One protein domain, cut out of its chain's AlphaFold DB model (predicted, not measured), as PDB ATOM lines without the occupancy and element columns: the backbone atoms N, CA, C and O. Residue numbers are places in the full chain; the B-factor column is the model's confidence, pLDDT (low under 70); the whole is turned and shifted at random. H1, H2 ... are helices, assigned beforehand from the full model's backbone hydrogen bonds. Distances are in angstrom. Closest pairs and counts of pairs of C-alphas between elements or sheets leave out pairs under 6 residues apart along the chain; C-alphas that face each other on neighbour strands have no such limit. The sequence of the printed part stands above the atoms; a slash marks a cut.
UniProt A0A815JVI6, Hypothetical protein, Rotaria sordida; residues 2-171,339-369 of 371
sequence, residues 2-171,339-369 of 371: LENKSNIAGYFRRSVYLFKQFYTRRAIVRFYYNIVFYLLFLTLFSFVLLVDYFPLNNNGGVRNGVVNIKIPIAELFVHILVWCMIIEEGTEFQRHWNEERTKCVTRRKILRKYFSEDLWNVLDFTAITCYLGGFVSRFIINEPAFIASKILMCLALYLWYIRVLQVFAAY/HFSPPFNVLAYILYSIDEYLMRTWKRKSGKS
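What this domain is: This is residues 2 to 171 and 339 to 369 of the 371 residues of the protein "Hypothetical protein" of Rotaria sordida (UniProt A0A815JVI6). A loose up-and-down bundle of four helices, H2, H3, H5 and H6, each running against the one before it, makes the body, and two helical arms, residues 2 to 21 of H1 and residues 350 to 369, of which 350 to 367 belong to H7, stick out from it. H5 and H6 lie side by side, H2 and H3 meet near the end of H2 and the start of H3, with residues 41 to 52 and 74 to 81, and spread from there as a V, and H4 makes a corner with H5. The printed part has 201 residues with seven named helices, H1 to H7, and no named strand: all helix. It is loose, with a radius of gyration of the C-alphas of 22.4 A and spans of 67 by 57 by 47 A.

How they stand to each other: Start at H3, residues 73 to 101, which forms a helical hairpin with H2, residues 27 to 52, at a steep tilt of 42 degrees; the closest C-alphas are those of Val 48 and Glu 75, 5.9 A. Residues 84 to 88 of H3 touch H7, residues 345 to 367, at Cys 84 and Val 346, C-alphas 6.5 A apart. H5, residues 119 to 139, and H6, residues 143 to 170, form a hairpin at a shallow tilt of 24 degrees, closest at C-alphas 134 and 149, 4.0 A. H6 touches H2, closest at C-alphas 167 and 35, 7.3 A. H1, residues 2 to 25, touches H2 only at the corner, closest at C-alphas 23 and 29, 6.2 A. Every O i to N i+4 pair is within hydrogen-bond range in H1, H2, H3, H7 and H4, residues 107 to 117; H5 has 16 of 17, H6 20 of 24.

Where its parts are: Find C-alpha 2 at (5.206, -5.852, 51.965); H1 runs 34.0 A from there. H2 spans 35.9 A, H3 41.2 A, H4 15.7 A, H5 31.1 A and H6 42.4 A. H7, 32.7 A, ends at C-alpha 367, (-32.124, -16.076, 26.506).

The domain as a whole: Residues 172 to 338 are not printed; C-alphas 171 and 339 are 20.8 A apart. H2 to H3 is a long link. Look for pLDDT under 70 in 58 residues, among them 57 to 70.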
ATOM      1  N   LEU A   2       6.395  -5.525  52.779       50.34
ATOM      2  CA  LEU A   2       5.206  -5.852  51.965       50.34
ATOM      3  C   LEU A   2       4.666  -4.668  51.130       50.34
ATOM      4  O   LEU A   2       4.308  -4.876  49.976       50.34
ATOM      5  N   GLU A   3       4.718  -3.428  51.631       47.91
ATOM      6  CA  GLU A   3       4.284  -2.232  50.872       47.91
ATOM      7  C   GLU A   3       5.128  -1.950  49.622       47.91
ATOM      8  O   GLU A   3       4.610  -1.551  48.583       47.91
ATOM      9  N   ASN A   4       6.433  -2.234  49.664       51.53
ATOM     10  CA  ASN A   4       7.304  -1.985  48.513       51.53
ATOM     11  C   ASN A   4       7.022  -2.964  47.348       51.53
ATOM     12  O   ASN A   4       7.198  -2.615  46.184       51.53
ATOM     13  N   LYS A   5       6.513  -4.175  47.637       51.28
ATOM     14  CA  LYS A   5       6.100  -5.148  46.605       51.28
ATOM     15  C   LYS A   5       4.789  -4.758  45.911       51.28
ATOM     16  O   LYS A   5       4.666  -5.019  44.715       51.28
ATOM     17  N   SER A   6       3.833  -4.127  46.607       56.56
ATOM     18  CA  SER A   6       2.568  -3.695  45.984       56.56
ATOM     19  C   SER A   6       2.784  -2.514  45.032       56.56
ATOM     20  O   SER A   6       2.229  -2.505  43.932       56.56
ATOM     21  N   ASN A   7       3.687  -1.593  45.386       59.41
ATOM     22  CA  ASN A   7       4.089  -0.489  44.518       59.41
ATOM     23  C   ASN A   7       4.802  -0.987  43.255       59.41
ATOM     24  O   ASN A   7       4.423  -0.593  42.154       59.41
ATOM     25  N   ILE A   8       5.763  -1.911  43.372       64.88
ATOM     26  CA  ILE A   8       6.469  -2.484  42.208       64.88
ATOM     27  C   ILE A   8       5.504  -3.241  41.283       64.88
ATOM     28  O   ILE A   8       5.569  -3.076  40.066       64.88
ATOM     29  N   ALA A   9       4.565  -4.018  41.834       66.56
ATOM     30  CA  ALA A   9       3.542  -4.696  41.039       66.56
ATOM     31  C   ALA A   9       2.604  -3.700  40.328       66.56
ATOM     32  O   ALA A   9       2.229  -3.927  39.176       66.56
ATOM     33  N   GLY A  10       2.269  -2.576  40.973       71.19
ATOM     34  CA  GLY A  10       1.504  -1.475  40.382       71.19
ATOM     35  C   GLY A  10       2.250  -0.769  39.245       71.19
ATOM     36  O   GLY A  10       1.685  -0.578  38.166       71.19
ATOM     37  N   TYR A  11       3.535  -0.455  39.438       70.88
ATOM     38  CA  TYR A  11       4.399   0.107  38.393       70.88
ATOM     39  C   TYR A  11       4.589  -0.863  37.227       70.88
ATOM     40  O   TYR A  11       4.511  -0.445  36.075       70.88
ATOM     41  N   PHE A  12       4.753  -2.160  37.497       69.56
ATOM     42  CA  PHE A  12       4.853  -3.184  36.461       69.56
ATOM     43  C   PHE A  12       3.548  -3.313  35.670       69.56
ATOM     44  O   PHE A  12       3.572  -3.280  34.444       69.56
ATOM     45  N   ARG A  13       2.384  -3.350  36.337       68.31
ATOM     46  CA  ARG A  13       1.073  -3.351  35.659       68.31
ATOM     47  C   ARG A  13       0.873  -2.112  34.797       68.31
ATOM     48  O   ARG A  13       0.370  -2.224  33.683       68.31
ATOM     49  N   ARG A  14       1.277  -0.939  35.295       68.38
ATOM     50  CA  ARG A  14       1.191   0.327  34.559       68.38
ATOM     51  C   ARG A  14       2.153   0.350  33.373       68.38
ATOM     52  O   ARG A  14       1.752   0.774  32.297       68.38
ATOM     53  N   SER A  15       3.370  -0.161  33.536       63.12
ATOM     54  CA  SER A  15       4.356  -0.301  32.461       63.12
ATOM     55  C   SER A  15       3.867  -1.266  31.379       63.12
ATOM     56  O   SER A  15       3.844  -0.908  30.208       63.12
ATOM     57  N   VAL A  16       3.339  -2.436  31.756       69.62
ATOM     58  CA  VAL A  16       2.738  -3.404  30.822       69.62
ATOM     59  C   VAL A  16       1.500  -2.826  30.130       69.62
ATOM     60  O   VAL A  16       1.310  -3.040  28.935       69.62
ATOM     61  N   TYR A  17       0.670  -2.055  30.838       71.88
ATOM     62  CA  TYR A  17      -0.472  -1.360  30.242       71.88
ATOM     63  C   TYR A  17      -0.030  -0.303  29.228       71.88
ATOM     64  O   TYR A  17      -0.565  -0.268  28.124       71.88
ATOM     65  N   LEU A  18       0.961   0.525  29.570       70.06
ATOM     66  CA  LEU A  18       1.521   1.543  28.677       70.06
ATOM     67  C   LEU A  18       2.219   0.906  27.472       70.06
ATOM     68  O   LEU A  18       2.046   1.379  26.352       70.06
ATOM     69  N   PHE A  19       2.934  -0.199  27.677       68.06
ATOM     70  CA  PHE A  19       3.555  -0.990  26.620       68.06
ATOM     71  C   PHE A  19       2.490  -1.562  25.678       68.06
ATOM     72  O   PHE A  19       2.520  -1.309  24.476       68.06
ATOM     73  N   LYS A  20       1.454  -2.213  26.218       69.56
ATOM     74  CA  LYS A  20       0.299  -2.659  25.430       69.56
ATOM     75  C   LYS A  20      -0.350  -1.484  24.699       69.56
ATOM     76  O   LYS A  20      -0.627  -1.575  23.516       69.56
ATOM     77  N   GLN A  21      -0.543  -0.341  25.345       67.62
ATOM     78  CA  GLN A  21      -1.151   0.831  24.719       67.62
ATOM     79  C   GLN A  21      -0.285   1.406  23.587       67.62
ATOM     80  O   GLN A  21      -0.828   1.813  22.564       67.62
ATOM     81  N   PHE A  22       1.039   1.400  23.730       64.62
ATOM     82  CA  PHE A  22       1.972   1.883  22.715       64.62
ATOM     83  C   PHE A  22       1.954   1.004  21.457       64.62
ATOM     84  O   PHE A  22       1.774   1.522  20.355       64.62
ATOM     85  N   TYR A  23       2.056  -0.317  21.630       64.06
ATOM     86  CA  TYR A  23       2.066  -1.289  20.531       64.06
ATOM     87  C   TYR A  23       0.680  -1.494  19.917       64.06
ATOM     88  O   TYR A  23       0.532  -1.636  18.706       64.06
ATOM     89  N   THR A  24      -0.363  -1.481  20.746       63.34
ATOM     90  CA  THR A  24      -1.731  -1.760  20.317       63.34
ATOM     91  C   THR A  24      -2.438  -0.508  19.811       63.34
ATOM     92  O   THR A  24      -3.183  -0.642  18.858       63.34
ATOM     93  N   ARG A  25      -2.252   0.711  20.350       61.97
ATOM     94  CA  ARG A  25      -3.057   1.882  19.914       61.97
ATOM     95  C   ARG A  25      -2.468   2.704  18.765       61.97
ATOM     96  O   ARG A  25      -3.227   3.414  18.113       61.97
ATOM     97  N   ARG A  26      -1.157   2.659  18.500       67.19
ATOM     98  CA  ARG A  26      -0.539   3.510  17.465       67.19
ATOM     99  C   ARG A  26      -0.467   2.787  16.117       67.19
ATOM    100  O   ARG A  26       0.352   1.890  15.945       67.19
ATOM    101  N   ALA A  27      -1.256   3.236  15.137       72.19
ATOM    102  CA  ALA A  27      -1.257   2.697  13.767       72.19
ATOM    103  C   ALA A  27       0.138   2.717  13.108       72.19
ATOM    104  O   ALA A  27       0.496   1.802  12.377       72.19
ATOM    105  N   ILE A  28       0.959   3.717  13.442       77.50
ATOM    106  CA  ILE A  28       2.334   3.866  12.942       77.50
ATOM    107  C   ILE A  28       3.231   2.705  13.395       77.50
ATOM    108  O   ILE A  28       4.030   2.197  12.617       77.50
ATOM    109  N   VAL A  29       3.096   2.265  14.648       80.69
ATOM    110  CA  VAL A  29       3.914   1.173  15.193       80.69
ATOM    111  C   VAL A  29       3.559  -0.141  14.493       80.69
ATOM    112  O   VAL A  29       4.450  -0.873  14.070       80.69
ATOM    113  N   ARG A  30       2.260  -0.392  14.278       77.88
ATOM    114  CA  ARG A  30       1.771  -1.551  13.512       77.88
ATOM    115  C   ARG A  30       2.295  -1.546  12.075       77.88
ATOM    116  O   ARG A  30       2.730  -2.579  11.584       77.88
ATOM    117  N   PHE A  31       2.302  -0.380  11.432       82.69
ATOM    118  CA  PHE A  31       2.840  -0.211  10.083       82.69
ATOM    119  C   PHE A  31       4.314  -0.632  10.001       82.69
ATOM    120  O   PHE A  31       4.657  -1.467   9.171       82.69
ATOM    121  N   TYR A  32       5.175  -0.147  10.903       84.56
ATOM    122  CA  TYR A  32       6.593  -0.529  10.899       84.56
ATOM    123  C   TYR A  32       6.825  -2.013  11.194       84.56
ATOM    124  O   TYR A  32       7.663  -2.627  10.535       84.56
ATOM    125  N   TYR A  33       6.077  -2.612  12.126       84.00
ATOM    126  CA  TYR A  33       6.178  -4.053  12.361       84.00
ATOM    127  C   TYR A  33       5.785  -4.857  11.124       84.00
ATOM    128  O   TYR A  33       6.540  -5.739  10.724       84.00
ATOM    129  N   ASN A  34       4.670  -4.506  10.478       84.62
ATOM    130  CA  ASN A  34       4.237  -5.172   9.252       84.62
ATOM    131  C   ASN A  34       5.303  -5.079   8.150       84.62
ATOM    132  O   ASN A  34       5.546  -6.068   7.470       84.62
ATOM    133  N   ILE A  35       5.995  -3.942   8.011       87.94
ATOM    134  CA  ILE A  35       7.097  -3.796   7.044       87.94
ATOM    135  C   ILE A  35       8.246  -4.744   7.360       87.94
ATOM    136  O   ILE A  35       8.727  -5.437   6.469       87.94
ATOM    137  N   VAL A  36       8.703  -4.774   8.613       89.25
ATOM    138  CA  VAL A  36       9.836  -5.621   9.009       89.25
ATOM    139  C   VAL A  36       9.506  -7.097   8.774       89.25
ATOM    140  O   VAL A  36      10.317  -7.814   8.192       89.25
ATOM    141  N   PHE A  37       8.303  -7.537   9.154       87.94
ATOM    142  CA  PHE A  37       7.845  -8.902   8.881       87.94
ATOM    143  C   PHE A  37       7.720  -9.188   7.383       87.94
ATOM    144  O   PHE A  37       8.086 -10.276   6.946       87.94
ATOM    145  N   TYR A  38       7.258  -8.220   6.591       90.38
ATOM    146  CA  TYR A  38       7.148  -8.367   5.142       90.38
ATOM    147  C   TYR A  38       8.515  -8.501   4.460       90.38
ATOM    148  O   TYR A  38       8.704  -9.370   3.613       90.38
ATOM    149  N   LEU A  39       9.498  -7.693   4.863       92.50
ATOM    150  CA  LEU A  39      10.870  -7.797   4.357       92.50
ATOM    151  C   LEU A  39      11.509  -9.132   4.753       92.50
ATOM    152  O   LEU A  39      12.130  -9.781   3.916       92.50
ATOM    153  N   LEU A  40      11.302  -9.584   5.995       92.06
ATOM    154  CA  LEU A  40      11.765 -10.898   6.438       92.06
ATOM    155  C   LEU A  40      11.128 -12.015   5.604       92.06
ATOM    156  O   LEU A  40      11.837 -12.901   5.128       92.06
ATOM    157  N   PHE A  41       9.820 -11.941   5.360       92.56
ATOM    158  CA  PHE A  41       9.116 -12.864   4.474       92.56
ATOM    159  C   PHE A  41       9.746 -12.917   3.073       92.56
ATOM    160  O   PHE A  41      10.025 -14.010   2.589       92.56
ATOM    161  N   LEU A  42      10.032 -11.769   2.448       94.31
ATOM    162  CA  LEU A  42      10.661 -11.723   1.123       94.31
ATOM    163  C   LEU A  42      12.050 -12.366   1.121       94.31
ATOM    164  O   LEU A  42      12.360 -13.151   0.226       94.31
ATOM    165  N   THR A  43      12.871 -12.079   2.135       93.44
ATOM    166  CA  THR A  43      14.208 -12.684   2.248       93.44
ATOM    167  C   THR A  43      14.137 -14.199   2.428       93.44
ATOM    168  O   THR A  43      14.863 -14.929   1.757       93.44
ATOM    169  N   LEU A  44      13.217 -14.682   3.266       93.06
ATOM    170  CA  LEU A  44      12.993 -16.104   3.502       93.06
ATOM    171  C   LEU A  44      12.462 -16.799   2.240       93.06
ATOM    172  O   LEU A  44      12.948 -17.864   1.871       93.06
ATOM    173  N   PHE A  45      11.502 -16.187   1.541       94.12
ATOM    174  CA  PHE A  45      10.947 -16.757   0.316       94.12
ATOM    175  C   PHE A  45      11.983 -16.789  -0.816       94.12
ATOM    176  O   PHE A  45      12.093 -17.786  -1.526       94.12
ATOM    177  N   SER A  46      12.813 -15.746  -0.927       95.19
ATOM    178  CA  SER A  46      13.949 -15.716  -1.850       95.19
ATOM    179  C   SER A  46      14.981 -16.797  -1.528       95.19
ATOM    180  O   SER A  46      15.479 -17.445  -2.444       95.19
ATOM    181  N   PHE A  47      15.296 -17.012  -0.245       92.06
ATOM    182  CA  PHE A  47      16.200 -18.080   0.185       92.06
ATOM    183  C   PHE A  47      15.661 -19.457  -0.218       92.06
ATOM    184  O   PHE A  47      16.382 -20.235  -0.839       92.06
ATOM    185  N   VAL A  48      14.375 -19.724   0.039       90.81
ATOM    186  CA  VAL A  48      13.746 -21.003  -0.321       90.81
ATOM    187  C   VAL A  48      13.785 -21.246  -1.828       90.81
ATOM    188  O   VAL A  48      14.178 -22.329  -2.248       90.81
ATOM    189  N   LEU A  49      13.442 -20.255  -2.660       90.81
ATOM    190  CA  LEU A  49      13.451 -20.434  -4.119       90.81
ATOM    191  C   LEU A  49      14.852 -20.616  -4.719       90.81
ATOM    192  O   LEU A  49      14.983 -21.287  -5.746       90.81
ATOM    193  N   LEU A  50      15.882 -20.026  -4.107       89.19
ATOM    194  CA  LEU A  50      17.260 -20.118  -4.594       89.19
ATOM    195  C   LEU A  50      17.985 -21.378  -4.109       89.19
ATOM    196  O   LEU A  50      18.727 -21.972  -4.888       89.19
ATOM    197  N   VAL A  51      17.795 -21.766  -2.845       83.19
ATOM    198  CA  VAL A  51      18.599 -22.808  -2.186       83.19
ATOM    199  C   VAL A  51      17.827 -24.112  -2.003       83.19
ATOM    200  O   VAL A  51      18.380 -25.168  -2.289       83.19
ATOM    201  N   ASP A  52      16.561 -24.044  -1.583       79.75
ATOM    202  CA  ASP A  52      15.827 -25.193  -1.026       79.75
ATOM    203  C   ASP A  52      14.694 -25.737  -1.926       79.75
ATOM    204  O   ASP A  52      14.050 -26.735  -1.593       79.75
ATOM    205  N   TYR A  53      14.412 -25.110  -3.074       82.88
ATOM    206  CA  TYR A  53      13.284 -25.488  -3.933       82.88
ATOM    207  C   TYR A  53      13.616 -26.669  -4.861       82.88
ATOM    208  O   TYR A  53      14.066 -26.494  -5.998       82.88
ATOM    209  N   PHE A  54      13.341 -27.886  -4.384       76.50
ATOM    210  CA  PHE A  54      13.630 -29.146  -5.085       76.50
ATOM    211  C   PHE A  54      12.369 -29.889  -5.571       76.50
ATOM    212  O   PHE A  54      11.276 -29.651  -5.043       76.50
ATOM    213  N   PRO A  55      12.495 -30.782  -6.580       74.50
ATOM    214  CA  PRO A  55      11.401 -31.642  -7.026       74.50
ATOM    215  C   PRO A  55      11.099 -32.745  -6.002       74.50
ATOM    216  O   PRO A  55      12.006 -33.395  -5.480       74.50
ATOM    217  N   LEU A  56       9.808 -33.012  -5.773       70.38
ATOM    218  CA  LEU A  56       9.320 -33.979  -4.776       70.38
ATOM    219  C   LEU A  56       9.660 -35.452  -5.089       70.38
ATOM    220  O   LEU A  56       9.495 -36.309  -4.221       70.38
ATOM    221  N   ASN A  57      10.096 -35.753  -6.315       62.72
ATOM    222  CA  ASN A  57      10.329 -37.115  -6.810       62.72
ATOM    223  C   ASN A  57      11.698 -37.700  -6.390       62.72
ATOM    224  O   ASN A  57      11.877 -38.915  -6.343       62.72
ATOM    225  N   ASN A  58      12.676 -36.857  -6.040       58.25
ATOM    226  CA  ASN A  58      14.036 -37.310  -5.732       58.25
ATOM    227  C   ASN A  58      14.187 -37.705  -4.258       58.25
ATOM    228  O   ASN A  58      14.688 -36.932  -3.439       58.25
ATOM    229  N   ASN A  59      13.795 -38.939  -3.934       51.09
ATOM    230  CA  ASN A  59      14.085 -39.558  -2.641       51.09
ATOM    231  C   ASN A  59      15.609 -39.604  -2.407       51.09
ATOM    232  O   ASN A  59      16.328 -40.275  -3.141       51.09
ATOM    233  N   GLY A  60      16.108 -38.910  -1.379       52.97
ATOM    234  CA  GLY A  60      17.462 -39.132  -0.853       52.97
ATOM    235  C   GLY A  60      18.636 -38.660  -1.724       52.97
ATOM    236  O   GLY A  60      19.772 -39.026  -1.440       52.97
ATOM    237  N   GLY A  61      18.401 -37.842  -2.755       56.53
ATOM    238  CA  GLY A  61      19.492 -37.176  -3.468       56.53
ATOM    239  C   GLY A  61      20.245 -36.203  -2.552       56.53
ATOM    240  O   GLY A  61      19.630 -35.475  -1.777       56.53
ATOM    241  N   VAL A  62      21.574 -36.184  -2.640       53.66
ATOM    242  CA  VAL A  62      22.418 -35.158  -2.014       53.66
ATOM    243  C   VAL A  62      22.983 -34.294  -3.134       53.66
ATOM    244  O   VAL A  62      23.746 -34.771  -3.973       53.66
ATOM    245  N   ARG A  63      22.612 -33.016  -3.166       50.19
ATOM    246  CA  ARG A  63      23.263 -31.990  -3.993       50.19
ATOM    247  C   ARG A  63      23.533 -30.786  -3.097       50.19
ATOM    248  O   ARG A  63      22.675 -30.403  -2.315       50.19
ATOM    249  N   ASN A  64      24.743 -30.234  -3.172       53.78
ATOM    250  CA  ASN A  64      25.252 -29.180  -2.277       53.78
ATOM    251  C   ASN A  64      25.327 -29.573  -0.783       53.78
ATOM    252  O   ASN A  64      25.203 -28.718   0.086       53.78
ATOM    253  N   GLY A  65      25.527 -30.859  -0.466       53.41
ATOM    254  CA  GLY A  65      25.733 -31.325   0.915       53.41
ATOM    255  C   GLY A  65      24.482 -31.350   1.806       53.41
ATOM    256  O   GLY A  65      24.588 -31.715   2.973       53.41
ATOM    257  N   VAL A  66      23.304 -31.011   1.269       56.12
ATOM    258  CA  VAL A  66      22.017 -31.070   1.981       56.12
ATOM    259  C   VAL A  66      21.242 -32.308   1.520       56.12
ATOM    260  O   VAL A  66      21.150 -32.587   0.324       56.12
ATOM    261  N   VAL A  67      20.719 -33.084   2.474       56.78
ATOM    262  CA  VAL A  67      19.883 -34.265   2.205       56.78
ATOM    263  C   VAL A  67      18.510 -33.809   1.713       56.78
ATOM    264  O   VAL A  67      17.861 -33.007   2.382       56.78
ATOM    265  N   ASN A  68      18.037 -34.351   0.585       55.75
ATOM    266  CA  ASN A  68      16.685 -34.098   0.085       55.75
ATOM    267  C   ASN A  68      15.619 -34.597   1.079       55.75
ATOM    268  O   ASN A  68      15.256 -35.776   1.097       55.75
ATOM    269  N   ILE A  69      15.081 -33.681   1.883       59.03
ATOM    270  CA  ILE A  69      13.831 -33.861   2.624       59.03
ATOM    271  C   ILE A  69      12.695 -33.402   1.701       59.03
ATOM    272  O   ILE A  69      12.807 -32.346   1.087       59.03
ATOM    273  N   LYS A  70      11.596 -34.171   1.611       61.47
ATOM    274  CA  LYS A  70      10.461 -33.876   0.706       61.47
ATOM    275  C   LYS A  70       9.967 -32.425   0.799       61.47
ATOM    276  O   LYS A  70       9.615 -31.855  -0.221       61.47
ATOM    277  N   ILE A  71       9.934 -31.848   2.003       74.19
ATOM    278  CA  ILE A  71       9.617 -30.434   2.234       74.19
ATOM    279  C   ILE A  71      10.565 -29.921   3.331       74.19
ATOM    280  O   ILE A  71      10.439 -30.362   4.479       74.19
ATOM    281  N   PRO A  72      11.526 -29.035   3.020       79.75
ATOM    282  CA  PRO A  72      12.393 -28.440   4.027       79.75
ATOM    283  C   PRO A  72      11.594 -27.539   4.978       79.75
ATOM    284  O   PRO A  72      10.577 -26.945   4.614       79.75
ATOM    285  N   ILE A  73      12.066 -27.414   6.222       83.69
ATOM    286  CA  ILE A  73      11.373 -26.647   7.275       83.69
ATOM    287  C   ILE A  73      11.198 -25.177   6.862       83.69
ATOM    288  O   ILE A  73      10.156 -24.582   7.133       83.69
ATOM    289  N   ALA A  74      12.190 -24.605   6.172       86.19
ATOM    290  CA  ALA A  74      12.131 -23.236   5.667       86.19
ATOM    291  C   ALA A  74      11.002 -23.047   4.638       86.19
ATOM    292  O   ALA A  74      10.252 -22.076   4.722       86.19
ATOM    293  N   GLU A  75      10.825 -24.000   3.720       87.81
ATOM    294  CA  GLU A  75       9.734 -23.982   2.740       87.81
ATOM    295  C   GLU A  75       8.367 -24.123   3.412       87.81
ATOM    296  O   GLU A  75       7.450 -23.354   3.120       87.81
ATOM    297  N   LEU A  76       8.235 -25.044   4.370       88.62
ATOM    298  CA  LEU A  76       7.008 -25.172   5.155       88.62
ATOM    299  C   LEU A  76       6.670 -23.855   5.869       88.62
ATOM    300  O   LEU A  76       5.512 -23.431   5.882       88.62
ATOM    301  N   PHE A  77       7.677 -23.186   6.432       90.25
ATOM    302  CA  PHE A  77       7.494 -21.907   7.105       90.25
ATOM    303  C   PHE A  77       7.052 -20.801   6.135       90.25
ATOM    304  O   PHE A  77       6.092 -20.095   6.442       90.25
ATOM    305  N   VAL A  78       7.656 -20.697   4.942       91.69
ATOM    306  CA  VAL A  78       7.175 -19.801   3.870       91.69
ATOM    307  C   VAL A  78       5.711 -20.086   3.557       91.69
ATOM    308  O   VAL A  78       4.909 -19.156   3.525       91.69
ATOM    309  N   HIS A  79       5.342 -21.349   3.341       90.50
ATOM    310  CA  HIS A  79       3.966 -21.698   2.996       90.50
ATOM    311  C   HIS A  79       2.988 -21.260   4.086       90.50
ATOM    312  O   HIS A  79       1.960 -20.661   3.773       90.50
ATOM    313  N   ILE A  80       3.323 -21.484   5.360       90.50
ATOM    314  CA  ILE A  80       2.526 -21.002   6.496       90.50
ATOM    315  C   ILE A  80       2.402 -19.472   6.466       90.50
ATOM    316  O   ILE A  80       1.299 -18.952   6.639       90.50
ATOM    317  N   LEU A  81       3.495 -18.743   6.217       90.25
ATOM    318  CA  LEU A  81       3.473 -17.280   6.117       90.25
ATOM    319  C   LEU A  81       2.571 -16.795   4.979       90.25
ATOM    320  O   LEU A  81       1.758 -15.897   5.196       90.25
ATOM    321  N   VAL A  82       2.661 -17.408   3.796       92.31
ATOM    322  CA  VAL A  82       1.803 -17.046   2.662       92.31
ATOM    323  C   VAL A  82       0.342 -17.345   2.974       92.31
ATOM    324  O   VAL A  82      -0.513 -16.502   2.724       92.31
ATOM    325  N   TRP A  83       0.032 -18.491   3.584       90.56
ATOM    326  CA  TRP A  83      -1.332 -18.783   4.027       90.56
ATOM    327  C   TRP A  83      -1.844 -17.747   5.035       90.56
ATOM    328  O   TRP A  83      -2.996 -17.326   4.940       90.56
ATOM    329  N   CYS A  84      -0.994 -17.262   5.946       88.31
ATOM    330  CA  CYS A  84      -1.352 -16.162   6.844       88.31
ATOM    331  C   CYS A  84      -1.642 -14.860   6.078       88.31
ATOM    332  O   CYS A  84      -2.591 -14.161   6.429       88.31
ATOM    333  N   MET A  85      -0.866 -14.540   5.036       86.88
ATOM    334  CA  MET A  85      -1.111 -13.372   4.179       86.88
ATOM    335  C   MET A  85      -2.404 -13.508   3.368       86.88
ATOM    336  O   MET A  85      -3.176 -12.558   3.303       86.88
ATOM    337  N   ILE A  86      -2.694 -14.692   2.816       89.88
ATOM    338  CA  ILE A  86      -3.947 -14.972   2.094       89.88
ATOM    339  C   ILE A  86      -5.153 -14.798   3.022       89.88
ATOM    340  O   ILE A  86      -6.163 -14.223   2.619       89.88
ATOM    341  N   ILE A  87      -5.061 -15.275   4.267       86.94
ATOM    342  CA  ILE A  87      -6.118 -15.073   5.265       86.94
ATOM    343  C   ILE A  87      -6.280 -13.583   5.571       86.94
ATOM    344  O   ILE A  87      -7.408 -13.107   5.642       86.94
ATOM    345  N   GLU A  88      -5.185 -12.841   5.735       83.50
ATOM    346  CA  GLU A  88      -5.247 -11.404   5.998       83.50
ATOM    347  C   GLU A  88      -5.939 -10.641   4.857       83.50
ATOM    348  O   GLU A  88      -6.931  -9.955   5.112       83.50
ATOM    349  N   GLU A  89      -5.516 -10.854   3.611       85.19
ATOM    350  CA  GLU A  89      -6.149 -10.261   2.424       85.19
ATOM    351  C   GLU A  89      -7.625 -10.687   2.304       85.19
ATOM    352  O   GLU A  89      -8.518  -9.877   2.057       85.19
ATOM    353  N   GLY A  90      -7.922 -11.962   2.581       84.94
ATOM    354  CA  GLY A  90      -9.288 -12.483   2.607       84.94
ATOM    355  C   GLY A  90     -10.165 -11.815   3.671       84.94
ATOM    356  O   GLY A  90     -11.343 -11.546   3.421       84.94
ATOM    357  N   THR A  91      -9.613 -11.502   4.849       82.00
ATOM    358  CA  THR A  91     -10.340 -10.775   5.903       82.00
ATOM    359  C   THR A  91     -10.588  -9.313   5.542       82.00
ATOM    360  O   THR A  91     -11.670  -8.796   5.830       82.00
ATOM    361  N   GLU A  92      -9.633  -8.653   4.884       81.12
ATOM    362  CA  GLU A  92      -9.785  -7.281   4.388       81.12
ATOM    363  C   GLU A  92     -10.866  -7.213   3.308       81.12
ATOM    364  O   GLU A  92     -11.815  -6.425   3.423       81.12
ATOM    365  N   PHE A  93     -10.817  -8.139   2.348       83.62
ATOM    366  CA  PHE A  93     -11.853  -8.301   1.336       83.62
ATOM    367  C   PHE A  93     -13.229  -8.567   1.960       83.62
ATOM    368  O   PHE A  93     -14.213  -7.909   1.612       83.62
ATOM    369  N   GLN A  94     -13.320  -9.482   2.932       83.06
ATOM    370  CA  GLN A  94     -14.581  -9.806   3.607       83.06
ATOM    371  C   GLN A  94     -15.157  -8.603   4.366       83.06
ATOM    372  O   GLN A  94     -16.375  -8.403   4.388       83.06
ATOM    373  N   ARG A  95     -14.305  -7.790   4.995       78.56
ATOM    374  CA  ARG A  95     -14.737  -6.575   5.689       78.56
ATOM    375  C   ARG A  95     -15.295  -5.551   4.710       78.56
ATOM    376  O   ARG A  95     -16.402  -5.061   4.932       78.56
ATOM    377  N   HIS A  96     -14.570  -5.271   3.630       77.75
ATOM    378  CA  HIS A  96     -15.034  -4.367   2.579       77.75
ATOM    379  C   HIS A  96     -16.358  -4.858   1.975       77.75
ATOM    380  O   HIS A  96     -17.309  -4.096   1.806       77.75
ATOM    381  N   TRP A  97     -16.459  -6.167   1.735       79.12
ATOM    382  CA  TRP A  97     -17.674  -6.806   1.244       79.12
ATOM    383  C   TRP A  97     -18.864  -6.618   2.187       79.12
ATOM    384  O   TRP A  97     -19.967  -6.316   1.734       79.12
ATOM    385  N   ASN A  98     -18.663  -6.777   3.496       80.00
ATOM    386  CA  ASN A  98     -19.713  -6.574   4.490       80.00
ATOM    387  C   ASN A  98     -20.163  -5.103   4.561       80.00
ATOM    388  O   ASN A  98     -21.367  -4.854   4.616       80.00
ATOM    389  N   GLU A  99     -19.225  -4.148   4.504       77.56
ATOM    390  CA  GLU A  99     -19.509  -2.701   4.504       77.56
ATOM    391  C   GLU A  99     -20.282  -2.252   3.240       77.56
ATOM    392  O   GLU A  99     -21.144  -1.368   3.299       77.56
ATOM    393  N   GLU A 100     -20.031  -2.871   2.084       75.38
ATOM    394  CA  GLU A 100     -20.757  -2.576   0.838       75.38
ATOM    395  C   GLU A 100     -22.074  -3.365   0.713       75.38
ATOM    396  O   GLU A 100     -23.051  -2.859   0.153       75.38
ATOM    397  N   ARG A 101     -22.173  -4.571   1.296       67.12
ATOM    398  CA  ARG A 101     -23.425  -5.351   1.333       67.12
ATOM    399  C   ARG A 101     -24.533  -4.605   2.078       67.12
ATOM    400  O   ARG A 101     -25.685  -4.676   1.655       67.12
ATOM    401  N   THR A 102     -24.204  -3.851   3.129       68.62
ATOM    402  CA  THR A 102     -25.173  -3.010   3.855       68.62
ATOM    403  C   THR A 102     -25.800  -1.900   3.004       68.62
ATOM    404  O   THR A 102     -26.816  -1.343   3.402       68.62
ATOM    405  N   LYS A 103     -25.251  -1.603   1.817       73.00
ATOM    406  CA  LYS A 103     -25.746  -0.561   0.902       73.00
ATOM    407  C   LYS A 103     -26.619  -1.106  -0.245       73.00
ATOM    408  O   LYS A 103     -26.904  -0.370  -1.183       73.00
ATOM    409  N   CYS A 104     -27.024  -2.384  -0.208       59.47
ATOM    410  CA  CYS A 104     -27.876  -3.037  -1.224       59.47
ATOM    411  C   CYS A 104     -27.326  -2.981  -2.670       59.47
ATOM    412  O   CYS A 104     -28.081  -2.894  -3.639       59.47
ATOM    413  N   VAL A 105     -26.002  -3.050  -2.839       67.06
ATOM    414  CA  VAL A 105     -25.340  -2.997  -4.154       67.06
ATOM    415  C   VAL A 105     -25.226  -4.394  -4.788       67.06
ATOM    416  O   VAL A 105     -24.938  -5.388  -4.121       67.06
ATOM    417  N   THR A 106     -25.418  -4.496  -6.111       73.06
ATOM    418  CA  THR A 106     -25.244  -5.746  -6.876       73.06
ATOM    419  C   THR A 106     -23.813  -6.292  -6.754       73.06
ATOM    420  O   THR A 106     -22.853  -5.560  -6.989       73.06
ATOM    421  N   ARG A 107     -23.650  -7.604  -6.514       70.56
ATOM    422  CA  ARG A 107     -22.344  -8.284  -6.320       70.56
ATOM    423  C   ARG A 107     -21.272  -7.927  -7.363       70.56
ATOM    424  O   ARG A 107     -20.128  -7.670  -7.007       70.56
ATOM    425  N   ARG A 108     -21.643  -7.864  -8.650       72.06
ATOM    426  CA  ARG A 108     -20.717  -7.498  -9.741       72.06
ATOM    427  C   ARG A 108     -20.187  -6.067  -9.622       72.06
ATOM    428  O   ARG A 108     -19.043  -5.825  -9.986       72.06
ATOM    429  N   LYS A 109     -20.997  -5.130  -9.123       75.06
ATOM    430  CA  LYS A 109     -20.582  -3.734  -8.928       75.06
ATOM    431  C   LYS A 109     -19.582  -3.615  -7.776       75.06
ATOM    432  O   LYS A 109     -18.637  -2.857  -7.914       75.06
ATOM    433  N   ILE A 110     -19.742  -4.410  -6.714       72.75
ATOM    434  CA  ILE A 110     -18.801  -4.456  -5.579       72.75
ATOM    435  C   ILE A 110     -17.429  -4.964  -6.042       72.75
ATOM    436  O   ILE A 110     -16.427  -4.297  -5.817       72.75
ATOM    437  N   LEU A 111     -17.389  -6.093  -6.762       71.94
ATOM    438  CA  LEU A 111     -16.133  -6.639  -7.298       71.94
ATOM    439  C   LEU A 111     -15.472  -5.681  -8.288       71.94
ATOM    440  O   LEU A 111     -14.278  -5.424  -8.193       71.94
ATOM    441  N   ARG A 112     -16.252  -5.123  -9.225       74.75
ATOM    442  CA  ARG A 112     -15.718  -4.171 -10.201       74.75
ATOM    443  C   ARG A 112     -15.124  -2.955  -9.503       74.75
ATOM    444  O   ARG A 112     -14.031  -2.565  -9.872       74.75
ATOM    445  N   LYS A 113     -15.804  -2.424  -8.484       74.56
ATOM    446  CA  LYS A 113     -15.335  -1.293  -7.681       74.56
ATOM    447  C   LYS A 113     -14.021  -1.617  -6.959       74.56
ATOM    448  O   LYS A 113     -13.069  -0.866  -7.115       74.56
ATOM    449  N   TYR A 114     -13.937  -2.767  -6.284       74.06
ATOM    450  CA  TYR A 114     -12.724  -3.202  -5.573       74.06
ATOM    451  C   TYR A 114     -11.502  -3.324  -6.495       74.06
ATOM    452  O   TYR A 114     -10.423  -2.848  -6.155       74.06
ATOM    453  N   PHE A 115     -11.674  -3.917  -7.681       73.19
ATOM    454  CA  PHE A 115     -10.580  -4.074  -8.646       73.19
ATOM    455  C   PHE A 115     -10.285  -2.805  -9.459       73.19
ATOM    456  O   PHE A 115      -9.173  -2.653  -9.954       73.19
ATOM    457  N   SER A 116     -11.252  -1.896  -9.630       66.94
ATOM    458  CA  SER A 116     -11.055  -0.670 -10.417       66.94
ATOM    459  C   SER A 116     -10.497   0.500  -9.614       66.94
ATOM    460  O   SER A 116      -9.911   1.401 -10.204       66.94
ATOM    461  N   GLU A 117     -10.727   0.533  -8.299       69.00
ATOM    462  CA  GLU A 117     -10.307   1.659  -7.458       69.00
ATOM    463  C   GLU A 117      -8.812   1.603  -7.114       69.00
ATOM    464  O   GLU A 117      -8.170   2.651  -7.096       69.00
ATOM    465  N   ASP A 118      -8.243   0.406  -6.912       76.62
ATOM    466  CA  ASP A 118      -6.869   0.240  -6.430       76.62
ATOM    467  C   ASP A 118      -6.066  -0.797  -7.231       76.62
ATOM    468  O   ASP A 118      -6.270  -2.007  -7.117       76.62
ATOM    469  N   LEU A 119      -5.067  -0.319  -7.988       81.38
ATOM    470  CA  LEU A 119      -4.108  -1.160  -8.731       81.38
ATOM    471  C   LEU A 119      -3.363  -2.148  -7.819       81.38
ATOM    472  O   LEU A 119      -3.016  -3.255  -8.225       81.38
ATOM    473  N   TRP A 120      -3.145  -1.744  -6.573       84.94
ATOM    474  CA  TRP A 120      -2.483  -2.525  -5.538       84.94
ATOM    475  C   TRP A 120      -3.245  -3.811  -5.195       84.94
ATOM    476  O   TRP A 120      -2.627  -4.860  -5.042       84.94
ATOM    477  N   ASN A 121      -4.577  -3.768  -5.181       87.31
ATOM    478  CA  ASN A 121      -5.404  -4.934  -4.865       87.31
ATOM    479  C   ASN A 121      -5.427  -5.933  -6.034       87.31
ATOM    480  O   ASN A 121      -5.462  -7.145  -5.834       87.31
ATOM    481  N   VAL A 122      -5.368  -5.429  -7.275       89.19
ATOM    482  CA  VAL A 122      -5.213  -6.269  -8.476       89.19
ATOM    483  C   VAL A 122      -3.863  -6.983  -8.452       89.19
ATOM    484  O   VAL A 122      -3.796  -8.169  -8.772       89.19
ATOM    485  N   LEU A 123      -2.797  -6.286  -8.044       91.06
ATOM    486  CA  LEU A 123      -1.461  -6.865  -7.905       91.06
ATOM    487  C   LEU A 123      -1.450  -7.995  -6.863       91.06
ATOM    488  O   LEU A 123      -0.952  -9.076  -7.166       91.06
ATOM    489  N   ASP A 124      -2.046  -7.786  -5.685       89.81
ATOM    490  CA  ASP A 124      -2.102  -8.807  -4.627       89.81
ATOM    491  C   ASP A 124      -2.916 -10.028  -5.054       89.81
ATOM    492  O   ASP A 124      -2.466 -11.163  -4.896       89.81
ATOM    493  N   PHE A 125      -4.087  -9.807  -5.661       91.62
ATOM    494  CA  PHE A 125      -4.908 -10.892  -6.190       91.62
ATOM    495  C   PHE A 125      -4.144 -11.704  -7.240       91.62
ATOM    496  O   PHE A 125      -4.171 -12.934  -7.209       91.62
ATOM    497  N   THR A 126      -3.418 -11.024  -8.131       92.62
ATOM    498  CA  THR A 126      -2.585 -11.670  -9.156       92.62
ATOM    499  C   THR A 126      -1.428 -12.455  -8.529       92.62
ATOM    500  O   THR A 126      -1.161 -13.586  -8.922       92.62
ATOM    501  N   ALA A 127      -0.766 -11.907  -7.508       94.50
ATOM    502  CA  ALA A 127       0.309 -12.596  -6.798       94.50
ATOM    503  C   ALA A 127      -0.195 -13.871  -6.098       94.50
ATOM    504  O   ALA A 127       0.433 -14.927  -6.200       94.50
ATOM    505  N   ILE A 128      -1.357 -13.792  -5.442       94.12
ATOM    506  CA  ILE A 128      -1.987 -14.926  -4.756       94.12
ATOM    507  C   ILE A 128      -2.401 -16.010  -5.755       94.12
ATOM    508  O   ILE A 128      -2.151 -17.187  -5.500       94.12
ATOM    509  N   THR A 129      -3.003 -15.660  -6.897       93.88
ATOM    510  CA  THR A 129      -3.400 -16.661  -7.902       93.88
ATOM    511  C   THR A 129      -2.193 -17.353  -8.529       93.88
ATOM    512  O   THR A 129      -2.209 -18.578  -8.665       93.88
ATOM    513  N   CYS A 130      -1.123 -16.616  -8.838       95.81
ATOM    514  CA  CYS A 130       0.128 -17.199  -9.322       95.81
ATOM    515  C   CYS A 130       0.766 -18.127  -8.281       95.81
ATOM    516  O   CYS A 130       1.158 -19.244  -8.620       95.81
ATOM    517  N   TYR A 131       0.794 -17.723  -7.006       95.69
ATOM    518  CA  TYR A 131       1.275 -18.576  -5.921       95.69
ATOM    519  C   TYR A 131       0.428 -19.846  -5.765       95.69
ATOM    520  O   TYR A 131       0.978 -20.940  -5.692       95.69
ATOM    521  N   LEU A 132      -0.904 -19.742  -5.753       95.19
ATOM    522  CA  LEU A 132      -1.783 -20.910  -5.636       95.19
ATOM    523  C   LEU A 132      -1.600 -21.870  -6.817       95.19
ATOM    524  O   LEU A 132      -1.511 -23.078  -6.607       95.19
ATOM    525  N   GLY A 133      -1.479 -21.341  -8.038       94.81
ATOM    526  CA  GLY A 133      -1.170 -22.134  -9.226       94.81
ATOM    527  C   GLY A 133       0.154 -22.882  -9.082       94.81
ATOM    528  O   GLY A 133       0.192 -24.098  -9.250       94.81
ATOM    529  N   GLY A 134       1.221 -22.186  -8.677       92.62
ATOM    530  CA  GLY A 134       2.521 -22.816  -8.451       92.62
ATOM    531  C   GLY A 134       2.491 -23.849  -7.320       92.62
ATOM    532  O   GLY A 134       3.111 -24.903  -7.437       92.62
ATOM    533  N   PHE A 135       1.726 -23.592  -6.256       92.12
ATOM    534  CA  PHE A 135       1.584 -24.496  -5.116       92.12
ATOM    535  C   PHE A 135       0.873 -25.783  -5.532       92.12
ATOM    536  O   PHE A 135       1.352 -26.866  -5.222       92.12
ATOM    537  N   VAL A 136      -0.215 -25.686  -6.302       91.81
ATOM    538  CA  VAL A 136      -0.920 -26.856  -6.849       91.81
ATOM    539  C   VAL A 136      -0.023 -27.633  -7.813       91.81
ATOM    540  O   VAL A 136       0.083 -28.852  -7.690       91.81
ATOM    541  N   SER A 137       0.673 -26.949  -8.730       88.69
ATOM    542  CA  SER A 137       1.596 -27.590  -9.676       88.69
ATOM    543  C   SER A 137       2.750 -28.314  -8.985       88.69
ATOM    544  O   SER A 137       3.218 -29.322  -9.503       88.69
ATOM    545  N   ARG A 138       3.180 -27.852  -7.805       85.19
ATOM    546  CA  ARG A 138       4.231 -28.502  -7.012       85.19
ATOM    547  C   ARG A 138       3.838 -29.903  -6.541       85.19
ATOM    548  O   ARG A 138       4.694 -30.779  -6.524       85.19
ATOM    549  N   PHE A 139       2.571 -30.135  -6.183       84.75
ATOM    550  CA  PHE A 139       2.103 -31.458  -5.736       84.75
ATOM    551  C   PHE A 139       1.934 -32.465  -6.875       84.75
ATOM    552  O   PHE A 139       1.789 -33.661  -6.623       84.75
ATOM    553  N   ILE A 140       1.967 -32.005  -8.125       85.25
ATOM    554  CA  ILE A 140       1.951 -32.878  -9.292       85.25
ATOM    555  C   ILE A 140       3.385 -33.372  -9.512       85.25
ATOM    556  O   ILE A 140       4.271 -32.590  -9.845       85.25
ATOM    557  N   ILE A 141       3.618 -34.680  -9.356       77.00
ATOM    558  CA  ILE A 141       4.947 -35.335  -9.410       77.00
ATOM    559  C   ILE A 141       5.472 -35.459 -10.863       77.00
ATOM    560  O   ILE A 141       6.155 -36.410 -11.225       77.00
ATOM    561  N   ASN A 142       5.142 -34.501 -11.729       83.25
ATOM    562  CA  ASN A 142       5.569 -34.473 -13.125       83.25
ATOM    563  C   ASN A 142       6.674 -33.422 -13.310       83.25
ATOM    564  O   ASN A 142       6.515 -32.282 -12.878       83.25
ATOM    565  N   GLU A 143       7.742 -33.757 -14.041       83.12
ATOM    566  CA  GLU A 143       8.821 -32.819 -14.413       83.12
ATOM    567  C   GLU A 143       8.326 -31.489 -15.032       83.12
ATOM    568  O   GLU A 143       8.709 -30.423 -14.539       83.12
ATOM    569  N   PRO A 144       7.419 -31.473 -16.036       87.06
ATOM    570  CA  PRO A 144       6.912 -30.210 -16.582       87.06
ATOM    571  C   PRO A 144       6.088 -29.411 -15.562       87.06
ATOM    572  O   PRO A 144       6.112 -28.179 -15.575       87.06
ATOM    573  N   ALA A 145       5.390 -30.090 -14.647       88.25
ATOM    574  CA  ALA A 145       4.634 -29.428 -13.588       88.25
ATOM    575  C   ALA A 145       5.566 -28.793 -12.545       88.25
ATOM    576  O   ALA A 145       5.281 -27.701 -12.056       88.25
ATOM    577  N   PHE A 146       6.721 -29.408 -12.270       87.94
ATOM    578  CA  PHE A 146       7.746 -28.812 -11.418       87.94
ATOM    579  C   PHE A 146       8.333 -27.537 -12.037       87.94
ATOM    580  O   PHE A 146       8.416 -26.514 -11.353       87.94
ATOM    581  N   ILE A 147       8.663 -27.547 -13.331       89.69
ATOM    582  CA  ILE A 147       9.142 -26.346 -14.038       89.69
ATOM    583  C   ILE A 147       8.087 -25.234 -13.973       89.69
ATOM    584  O   ILE A 147       8.402 -24.108 -13.581       89.69
ATOM    585  N   ALA A 148       6.823 -25.559 -14.267       92.31
ATOM    586  CA  ALA A 148       5.715 -24.614 -14.157       92.31
ATOM    587  C   ALA A 148       5.566 -24.062 -12.728       92.31
ATOM    588  O   ALA A 148       5.409 -22.855 -12.550       92.31
ATOM    589  N   SER A 149       5.693 -24.917 -11.704       92.88
ATOM    590  CA  SER A 149       5.634 -24.500 -10.299       92.88
ATOM    591  C   SER A 149       6.722 -23.482  -9.959       92.88
ATOM    592  O   SER A 149       6.434 -22.461  -9.337       92.88
ATOM    593  N   LYS A 150       7.955 -23.709 -10.431       91.94
ATOM    594  CA  LYS A 150       9.092 -22.818 -10.188       91.94
ATOM    595  C   LYS A 150       8.881 -21.465 -10.863       91.94
ATOM    596  O   LYS A 150       9.088 -20.436 -10.228       91.94
ATOM    597  N   ILE A 151       8.416 -21.455 -12.113       94.50
ATOM    598  CA  ILE A 151       8.117 -20.219 -12.855       94.50
ATOM    599  C   ILE A 151       7.026 -19.411 -12.141       94.50
ATOM    600  O   ILE A 151       7.206 -18.219 -11.896       94.50
ATOM    601  N   LEU A 152       5.918 -20.057 -11.764       96.12
ATOM    602  CA  LEU A 152       4.799 -19.395 -11.087       96.12
ATOM    603  C   LEU A 152       5.186 -18.862  -9.701       96.12
ATOM    604  O   LEU A 152       4.785 -17.756  -9.343       96.12
ATOM    605  N   MET A 153       6.007 -19.601  -8.949       94.00
ATOM    606  CA  MET A 153       6.539 -19.151  -7.658       94.00
ATOM    607  C   MET A 153       7.487 -17.957  -7.801       94.00
ATOM    608  O   MET A 153       7.379 -17.003  -7.032       94.00
ATOM    609  N   CYS A 154       8.372 -17.964  -8.802       95.56
ATOM    610  CA  CYS A 154       9.241 -16.823  -9.101       95.56
ATOM    611  C   CYS A 154       8.434 -15.584  -9.507       95.56
ATOM    612  O   CYS A 154       8.735 -14.476  -9.062       95.56
ATOM    613  N   LEU A 155       7.384 -15.763 -10.311       96.00
ATOM    614  CA  LEU A 155       6.502 -14.670 -10.711       96.00
ATOM    615  C   LEU A 155       5.719 -14.116  -9.511       96.00
ATOM    616  O   LEU A 155       5.619 -12.899  -9.359       96.00
ATOM    617  N   ALA A 156       5.234 -14.980  -8.613       95.94
ATOM    618  CA  ALA A 156       4.602 -14.553  -7.365       95.94
ATOM    619  C   ALA A 156       5.572 -13.765  -6.463       95.94
ATOM    620  O   ALA A 156       5.216 -12.687  -5.985       95.94
ATOM    621  N   LEU A 157       6.815 -14.244  -6.288       95.25
ATOM    622  CA  LEU A 157       7.855 -13.527  -5.538       95.25
ATOM    623  C   LEU A 157       8.114 -12.140  -6.138       95.25
ATOM    624  O   LEU A 157       8.191 -11.155  -5.406       95.25
ATOM    625  N   TYR A 158       8.217 -12.051  -7.465       95.50
ATOM    626  CA  TYR A 158       8.432 -10.783  -8.157       95.50
ATOM    627  C   TYR A 158       7.288  -9.786  -7.915       95.50
ATOM    628  O   TYR A 158       7.540  -8.625  -7.589       95.50
ATOM    629  N   LEU A 159       6.031 -10.233  -7.994       94.81
ATOM    630  CA  LEU A 159       4.877  -9.378  -7.696       94.81
ATOM    631  C   LEU A 159       4.870  -8.907  -6.231       94.81
ATOM    632  O   LEU A 159       4.590  -7.737  -5.966       94.81
ATOM    633  N   TRP A 160       5.257  -9.758  -5.276       93.88
ATOM    634  CA  TRP A 160       5.431  -9.345  -3.878       93.88
ATOM    635  C   TRP A 160       6.607  -8.372  -3.670       93.88
ATOM    636  O   TRP A 160       6.523  -7.478  -2.830       93.88
ATOM    637  N   TYR A 161       7.670  -8.423  -4.475       94.38
ATOM    638  CA  TYR A 161       8.678  -7.355  -4.461       94.38
ATOM    639  C   TYR A 161       8.111  -6.016  -4.943       94.38
ATOM    640  O   TYR A 161       8.345  -4.991  -4.298       94.38
ATOM    641  N   ILE A 162       7.316  -6.005  -6.021       92.38
ATOM    642  CA  ILE A 162       6.636  -4.781  -6.486       92.38
ATOM    643  C   ILE A 162       5.738  -4.216  -5.379       92.38
ATOM    644  O   ILE A 162       5.680  -2.999  -5.196       92.38
ATOM    645  N   ARG A 163       5.086  -5.070  -4.582       90.06
ATOM    646  CA  ARG A 163       4.239  -4.645  -3.459       90.06
ATOM    647  C   ARG A 163       4.989  -3.828  -2.398       90.06
ATOM    648  O   ARG A 163       4.377  -2.961  -1.773       90.06
ATOM    649  N   VAL A 164       6.308  -3.992  -2.242       90.12
ATOM    650  CA  VAL A 164       7.126  -3.136  -1.353       90.12
ATOM    651  C   VAL A 164       7.027  -1.655  -1.745       90.12
ATOM    652  O   VAL A 164       7.078  -0.781  -0.881       90.12
ATOM    653  N   LEU A 165       6.797  -1.337  -3.023       88.38
ATOM    654  CA  LEU A 165       6.601   0.046  -3.469       88.38
ATOM    655  C   LEU A 165       5.405   0.724  -2.784       88.38
ATOM    656  O   LEU A 165       5.449   1.933  -2.560       88.38
ATOM    657  N   GLN A 166       4.372  -0.025  -2.381       86.69
ATOM    658  CA  GLN A 166       3.236   0.525  -1.637       86.69
ATOM    659  C   GLN A 166       3.656   1.023  -0.242       86.69
ATOM    660  O   GLN A 166       3.149   2.039   0.239       86.69
ATOM    661  N   VAL A 167       4.628   0.360   0.395       86.19
ATOM    662  CA  VAL A 167       5.211   0.809   1.669       86.19
ATOM    663  C   VAL A 167       5.922   2.145   1.480       86.19
ATOM    664  O   VAL A 167       5.698   3.087   2.243       86.19
ATOM    665  N   PHE A 168       6.741   2.264   0.432       86.06
ATOM    666  CA  PHE A 168       7.405   3.526   0.111       86.06
ATOM    667  C   PHE A 168       6.407   4.621  -0.289       86.06
ATOM    668  O   PHE A 168       6.628   5.792   0.030       86.06
ATOM    669  N   ALA A 169       5.275   4.249  -0.899       86.12
ATOM    670  CA  ALA A 169       4.192   5.170  -1.231       86.12
ATOM    671  C   ALA A 169       3.545   5.809   0.014       86.12
ATOM    672  O   ALA A 169       3.032   6.925  -0.060       86.12
ATOM    673  N   ALA A 170       3.598   5.151   1.174       84.81
ATOM    674  CA  ALA A 170       3.092   5.702   2.431       84.81
ATOM    675  C   ALA A 170       4.043   6.734   3.073       84.81
ATOM    676  O   ALA A 170       3.615   7.531   3.914       84.81
ATOM    677  N   TYR A 171       5.326   6.736   2.696       87.44
ATOM    678  CA  TYR A 171       6.329   7.615   3.290       87.44
ATOM    679  C   TYR A 171       6.240   9.043   2.741       87.44
ATOM    680  O   TYR A 171       6.044   9.260   1.550       87.44
ATOM    681  N   HIS A 339      -4.323  -6.282  15.278       60.66
ATOM    682  CA  HIS A 339      -3.216  -5.747  16.073       60.66
ATOM    683  C   HIS A 339      -1.865  -6.418  15.805       60.66
ATOM    684  O   HIS A 339      -0.838  -5.859  16.185       60.66
ATOM    685  N   PHE A 340      -1.864  -7.598  15.191       61.59
ATOM    686  CA  PHE A 340      -0.665  -8.392  14.954       61.59
ATOM    687  C   PHE A 340      -0.404  -8.524  13.454       61.59
ATOM    688  O   PHE A 340      -1.334  -8.772  12.694       61.59
ATOM    689  N   SER A 341       0.862  -8.388  13.050       65.75
ATOM    690  CA  SER A 341       1.330  -8.719  11.698       65.75
ATOM    691  C   SER A 341       1.144 -10.220  11.420       65.75
ATOM    692  O   SER A 341       1.228 -11.019  12.365       65.75
ATOM    693  N   PRO A 342       0.965 -10.662  10.162       62.16
ATOM    694  CA  PRO A 342       1.199 -12.062   9.793       62.16
ATOM    695  C   PRO A 342       2.607 -12.477  10.264       62.16
ATOM    696  O   PRO A 342       3.529 -11.676  10.073       62.16
ATOM    697  N   PRO A 343       2.828 -13.644  10.914       58.44
ATOM    698  CA  PRO A 343       1.932 -14.796  11.151       58.44
ATOM    699  C   PRO A 343       1.030 -14.721  12.396       58.44
ATOM    700  O   PRO A 343       0.063 -15.472  12.515       58.44
ATOM    701  N   PHE A 344       1.316 -13.829  13.346       66.94
ATOM    702  CA  PHE A 344       0.623 -13.788  14.643       66.94
ATOM    703  C   PHE A 344      -0.828 -13.291  14.549       66.94
ATOM    704  O   PHE A 344      -1.611 -13.478  15.482       66.94
ATOM    705  N   ASN A 345      -1.204 -12.703  13.409       70.19
ATOM    706  CA  ASN A 345      -2.571 -12.270  13.134       70.19
ATOM    707  C   ASN A 345      -3.588 -13.427  13.185       70.19
ATOM    708  O   ASN A 345      -4.683 -13.275  13.724       70.19
ATOM    709  N   VAL A 346      -3.209 -14.618  12.708       67.50
ATOM    710  CA  VAL A 346      -4.114 -15.779  12.665       67.50
ATOM    711  C   VAL A 346      -4.548 -16.204  14.069       67.50
ATOM    712  O   VAL A 346      -5.727 -16.468  14.293       67.50
ATOM    713  N   LEU A 347      -3.636 -16.180  15.047       67.00
ATOM    714  CA  LEU A 347      -3.972 -16.465  16.446       67.00
ATOM    715  C   LEU A 347      -4.972 -15.448  17.004       67.00
ATOM    716  O   LEU A 347      -5.902 -15.825  17.713       67.00
ATOM    717  N   ALA A 348      -4.825 -14.170  16.657       68.81
ATOM    718  CA  ALA A 348      -5.762 -13.135  17.080       68.81
ATOM    719  C   ALA A 348      -7.157 -13.335  16.468       68.81
ATOM    720  O   ALA A 348      -8.154 -13.194  17.177       68.81
ATOM    721  N   TYR A 349      -7.238 -13.725  15.193       70.44
ATOM    722  CA  TYR A 349      -8.511 -14.053  14.549       70.44
ATOM    723  C   TYR A 349      -9.173 -15.293  15.150       70.44
ATOM    724  O   TYR A 349     -10.386 -15.289  15.368       70.44
ATOM    725  N   ILE A 350      -8.396 -16.331  15.469       70.31
ATOM    726  CA  ILE A 350      -8.905 -17.536  16.134       70.31
ATOM    727  C   ILE A 350      -9.457 -17.177  17.517       70.31
ATOM    728  O   ILE A 350     -10.590 -17.533  17.829       70.31
ATOM    729  N   LEU A 351      -8.710 -16.413  18.321       73.62
ATOM    730  CA  LEU A 351      -9.154 -15.979  19.648       73.62
ATOM    731  C   LEU A 351     -10.418 -15.113  19.580       73.62
ATOM    732  O   LEU A 351     -11.341 -15.332  20.359       73.62
ATOM    733  N   TYR A 352     -10.493 -14.181  18.628       72.56
ATOM    734  CA  TYR A 352     -11.691 -13.366  18.409       72.56
ATOM    735  C   TYR A 352     -12.902 -14.222  18.007       72.56
ATOM    736  O   TYR A 352     -13.999 -14.031  18.524       72.56
ATOM    737  N   SER A 353     -12.702 -15.207  17.129       71.44
ATOM    738  CA  SER A 353     -13.768 -16.115  16.685       71.44
ATOM    739  C   SER A 353     -14.272 -17.007  17.822       71.44
ATOM    740  O   SER A 353     -15.472 -17.258  17.932       71.44
ATOM    741  N   ILE A 354     -13.364 -17.465  18.691       73.44
ATOM    742  CA  ILE A 354     -13.701 -18.226  19.899       73.44
ATOM    743  C   ILE A 354     -14.494 -17.352  20.873       73.44
ATOM    744  O   ILE A 354     -15.525 -17.800  21.372       73.44
ATOM    745  N   ASP A 355     -14.065 -16.112  21.111       71.88
ATOM    746  CA  ASP A 355     -14.766 -15.165  21.987       71.88
ATOM    747  C   ASP A 355     -16.175 -14.849  21.462       71.88
ATOM    748  O   ASP A 355     -17.159 -14.917  22.197       71.88
ATOM    749  N   GLU A 356     -16.319 -14.622  20.154       75.06
ATOM    750  CA  GLU A 356     -17.624 -14.398  19.533       75.06
ATOM    751  C   GLU A 356     -18.530 -15.639  19.622       75.06
ATOM    752  O   GLU A 356     -19.729 -15.524  19.902       75.06
ATOM    753  N   TYR A 357     -17.978 -16.841  19.433       75.88
ATOM    754  CA  TYR A 357     -18.718 -18.091  19.600       75.88
ATOM    755  C   TYR A 357     -19.162 -18.296  21.057       75.88
ATOM    756  O   TYR A 357     -20.334 -18.595  21.314       75.88
ATOM    757  N   LEU A 358     -18.271 -18.060  22.023       73.62
ATOM    758  CA  LEU A 358     -18.576 -18.113  23.453       73.62
ATOM    759  C   LEU A 358     -19.660 -17.093  23.823       73.62
ATOM    760  O   LEU A 358     -20.663 -17.468  24.418       73.62
ATOM    761  N   MET A 359     -19.554 -15.846  23.370       70.94
ATOM    762  CA  MET A 359     -20.570 -14.807  23.574       70.94
ATOM    763  C   MET A 359     -21.930 -15.176  22.968       70.94
ATOM    764  O   MET A 359     -22.972 -14.956  23.592       70.94
ATOM    765  N   ARG A 360     -21.962 -15.775  21.770       73.81
ATOM    766  CA  ARG A 360     -23.207 -16.251  21.135       73.81
ATOM    767  C   ARG A 360     -23.824 -17.427  21.890       73.81
ATOM    768  O   ARG A 360     -25.044 -17.469  22.050       73.81
ATOM    769  N   THR A 361     -23.013 -18.373  22.367       72.69
ATOM    770  CA  THR A 361     -23.503 -19.489  23.194       72.69
ATOM    771  C   THR A 361     -23.984 -19.009  24.563       72.69
ATOM    772  O   THR A 361     -25.007 -19.495  25.046       72.69
ATOM    773  N   TRP A 362     -23.330 -17.999  25.139       69.69
ATOM    774  CA  TRP A 362     -23.724 -17.381  26.402       69.69
ATOM    775  C   TRP A 362     -25.042 -16.610  26.269       69.69
ATOM    776  O   TRP A 362     -25.964 -16.867  27.034       69.69
ATOM    777  N   LYS A 363     -25.210 -15.788  25.219       68.88
ATOM    778  CA  LYS A 363     -26.490 -15.119  24.901       68.88
ATOM    779  C   LYS A 363     -27.633 -16.100  24.621       68.88
ATOM    780  O   LYS A 363     -28.771 -15.847  25.003       68.88
ATOM    781  N   ARG A 364     -27.354 -17.242  23.977       64.56
ATOM    782  CA  ARG A 364     -28.349 -18.315  23.775       64.56
ATOM    783  C   ARG A 364     -28.736 -19.013  25.081       64.56
ATOM    784  O   ARG A 364     -29.885 -19.423  25.211       64.56
ATOM    785  N   LYS A 365     -27.808 -19.152  26.034       61.75
ATOM    786  CA  LYS A 365     -28.095 -19.692  27.372       61.75
ATOM    787  C   LYS A 365     -28.845 -18.687  28.249       61.75
ATOM    788  O   LYS A 365     -29.819 -19.078  28.878       61.75
ATOM    789  N   SER A 366     -28.478 -17.404  28.235       55.75
ATOM    790  CA  SER A 366     -29.185 -16.362  28.996       55.75
ATOM    791  C   SER A 366     -30.592 -16.088  28.449       55.75
ATOM    792  O   SER A 366     -31.506 -15.837  29.221       55.75
ATOM    793  N   GLY A 367     -30.801 -16.199  27.131       52.91
ATOM    794  CA  GLY A 367     -32.124 -16.076  26.506       52.91
ATOM    795  C   GLY A 367     -33.073 -17.254  26.772       52.91
ATOM    796  O   GLY A 367     -34.278 -17.086  26.649       52.91
ATOM    797  N   LYS A 368     -32.553 -18.425  27.164       51.97
ATOM    798  CA  LYS A 368     -33.355 -19.589  27.594       51.97
ATOM    799  C   LYS A 368     -33.667 -19.606  29.095       51.97
ATOM    800  O   LYS A 368     -34.425 -20.459  29.521       51.97
ATOM    801  N   SER A 369     -33.073 -18.706  29.880       45.81
ATOM    802  CA  SER A 369     -33.309 -18.587  31.328       45.81
ATOM    803  C   SER A 369     -34.420 -17.585  31.682       45.81
ATOM    804  O   SER A 369     -34.754 -17.464  32.855       45.81
TER     805      SER A 369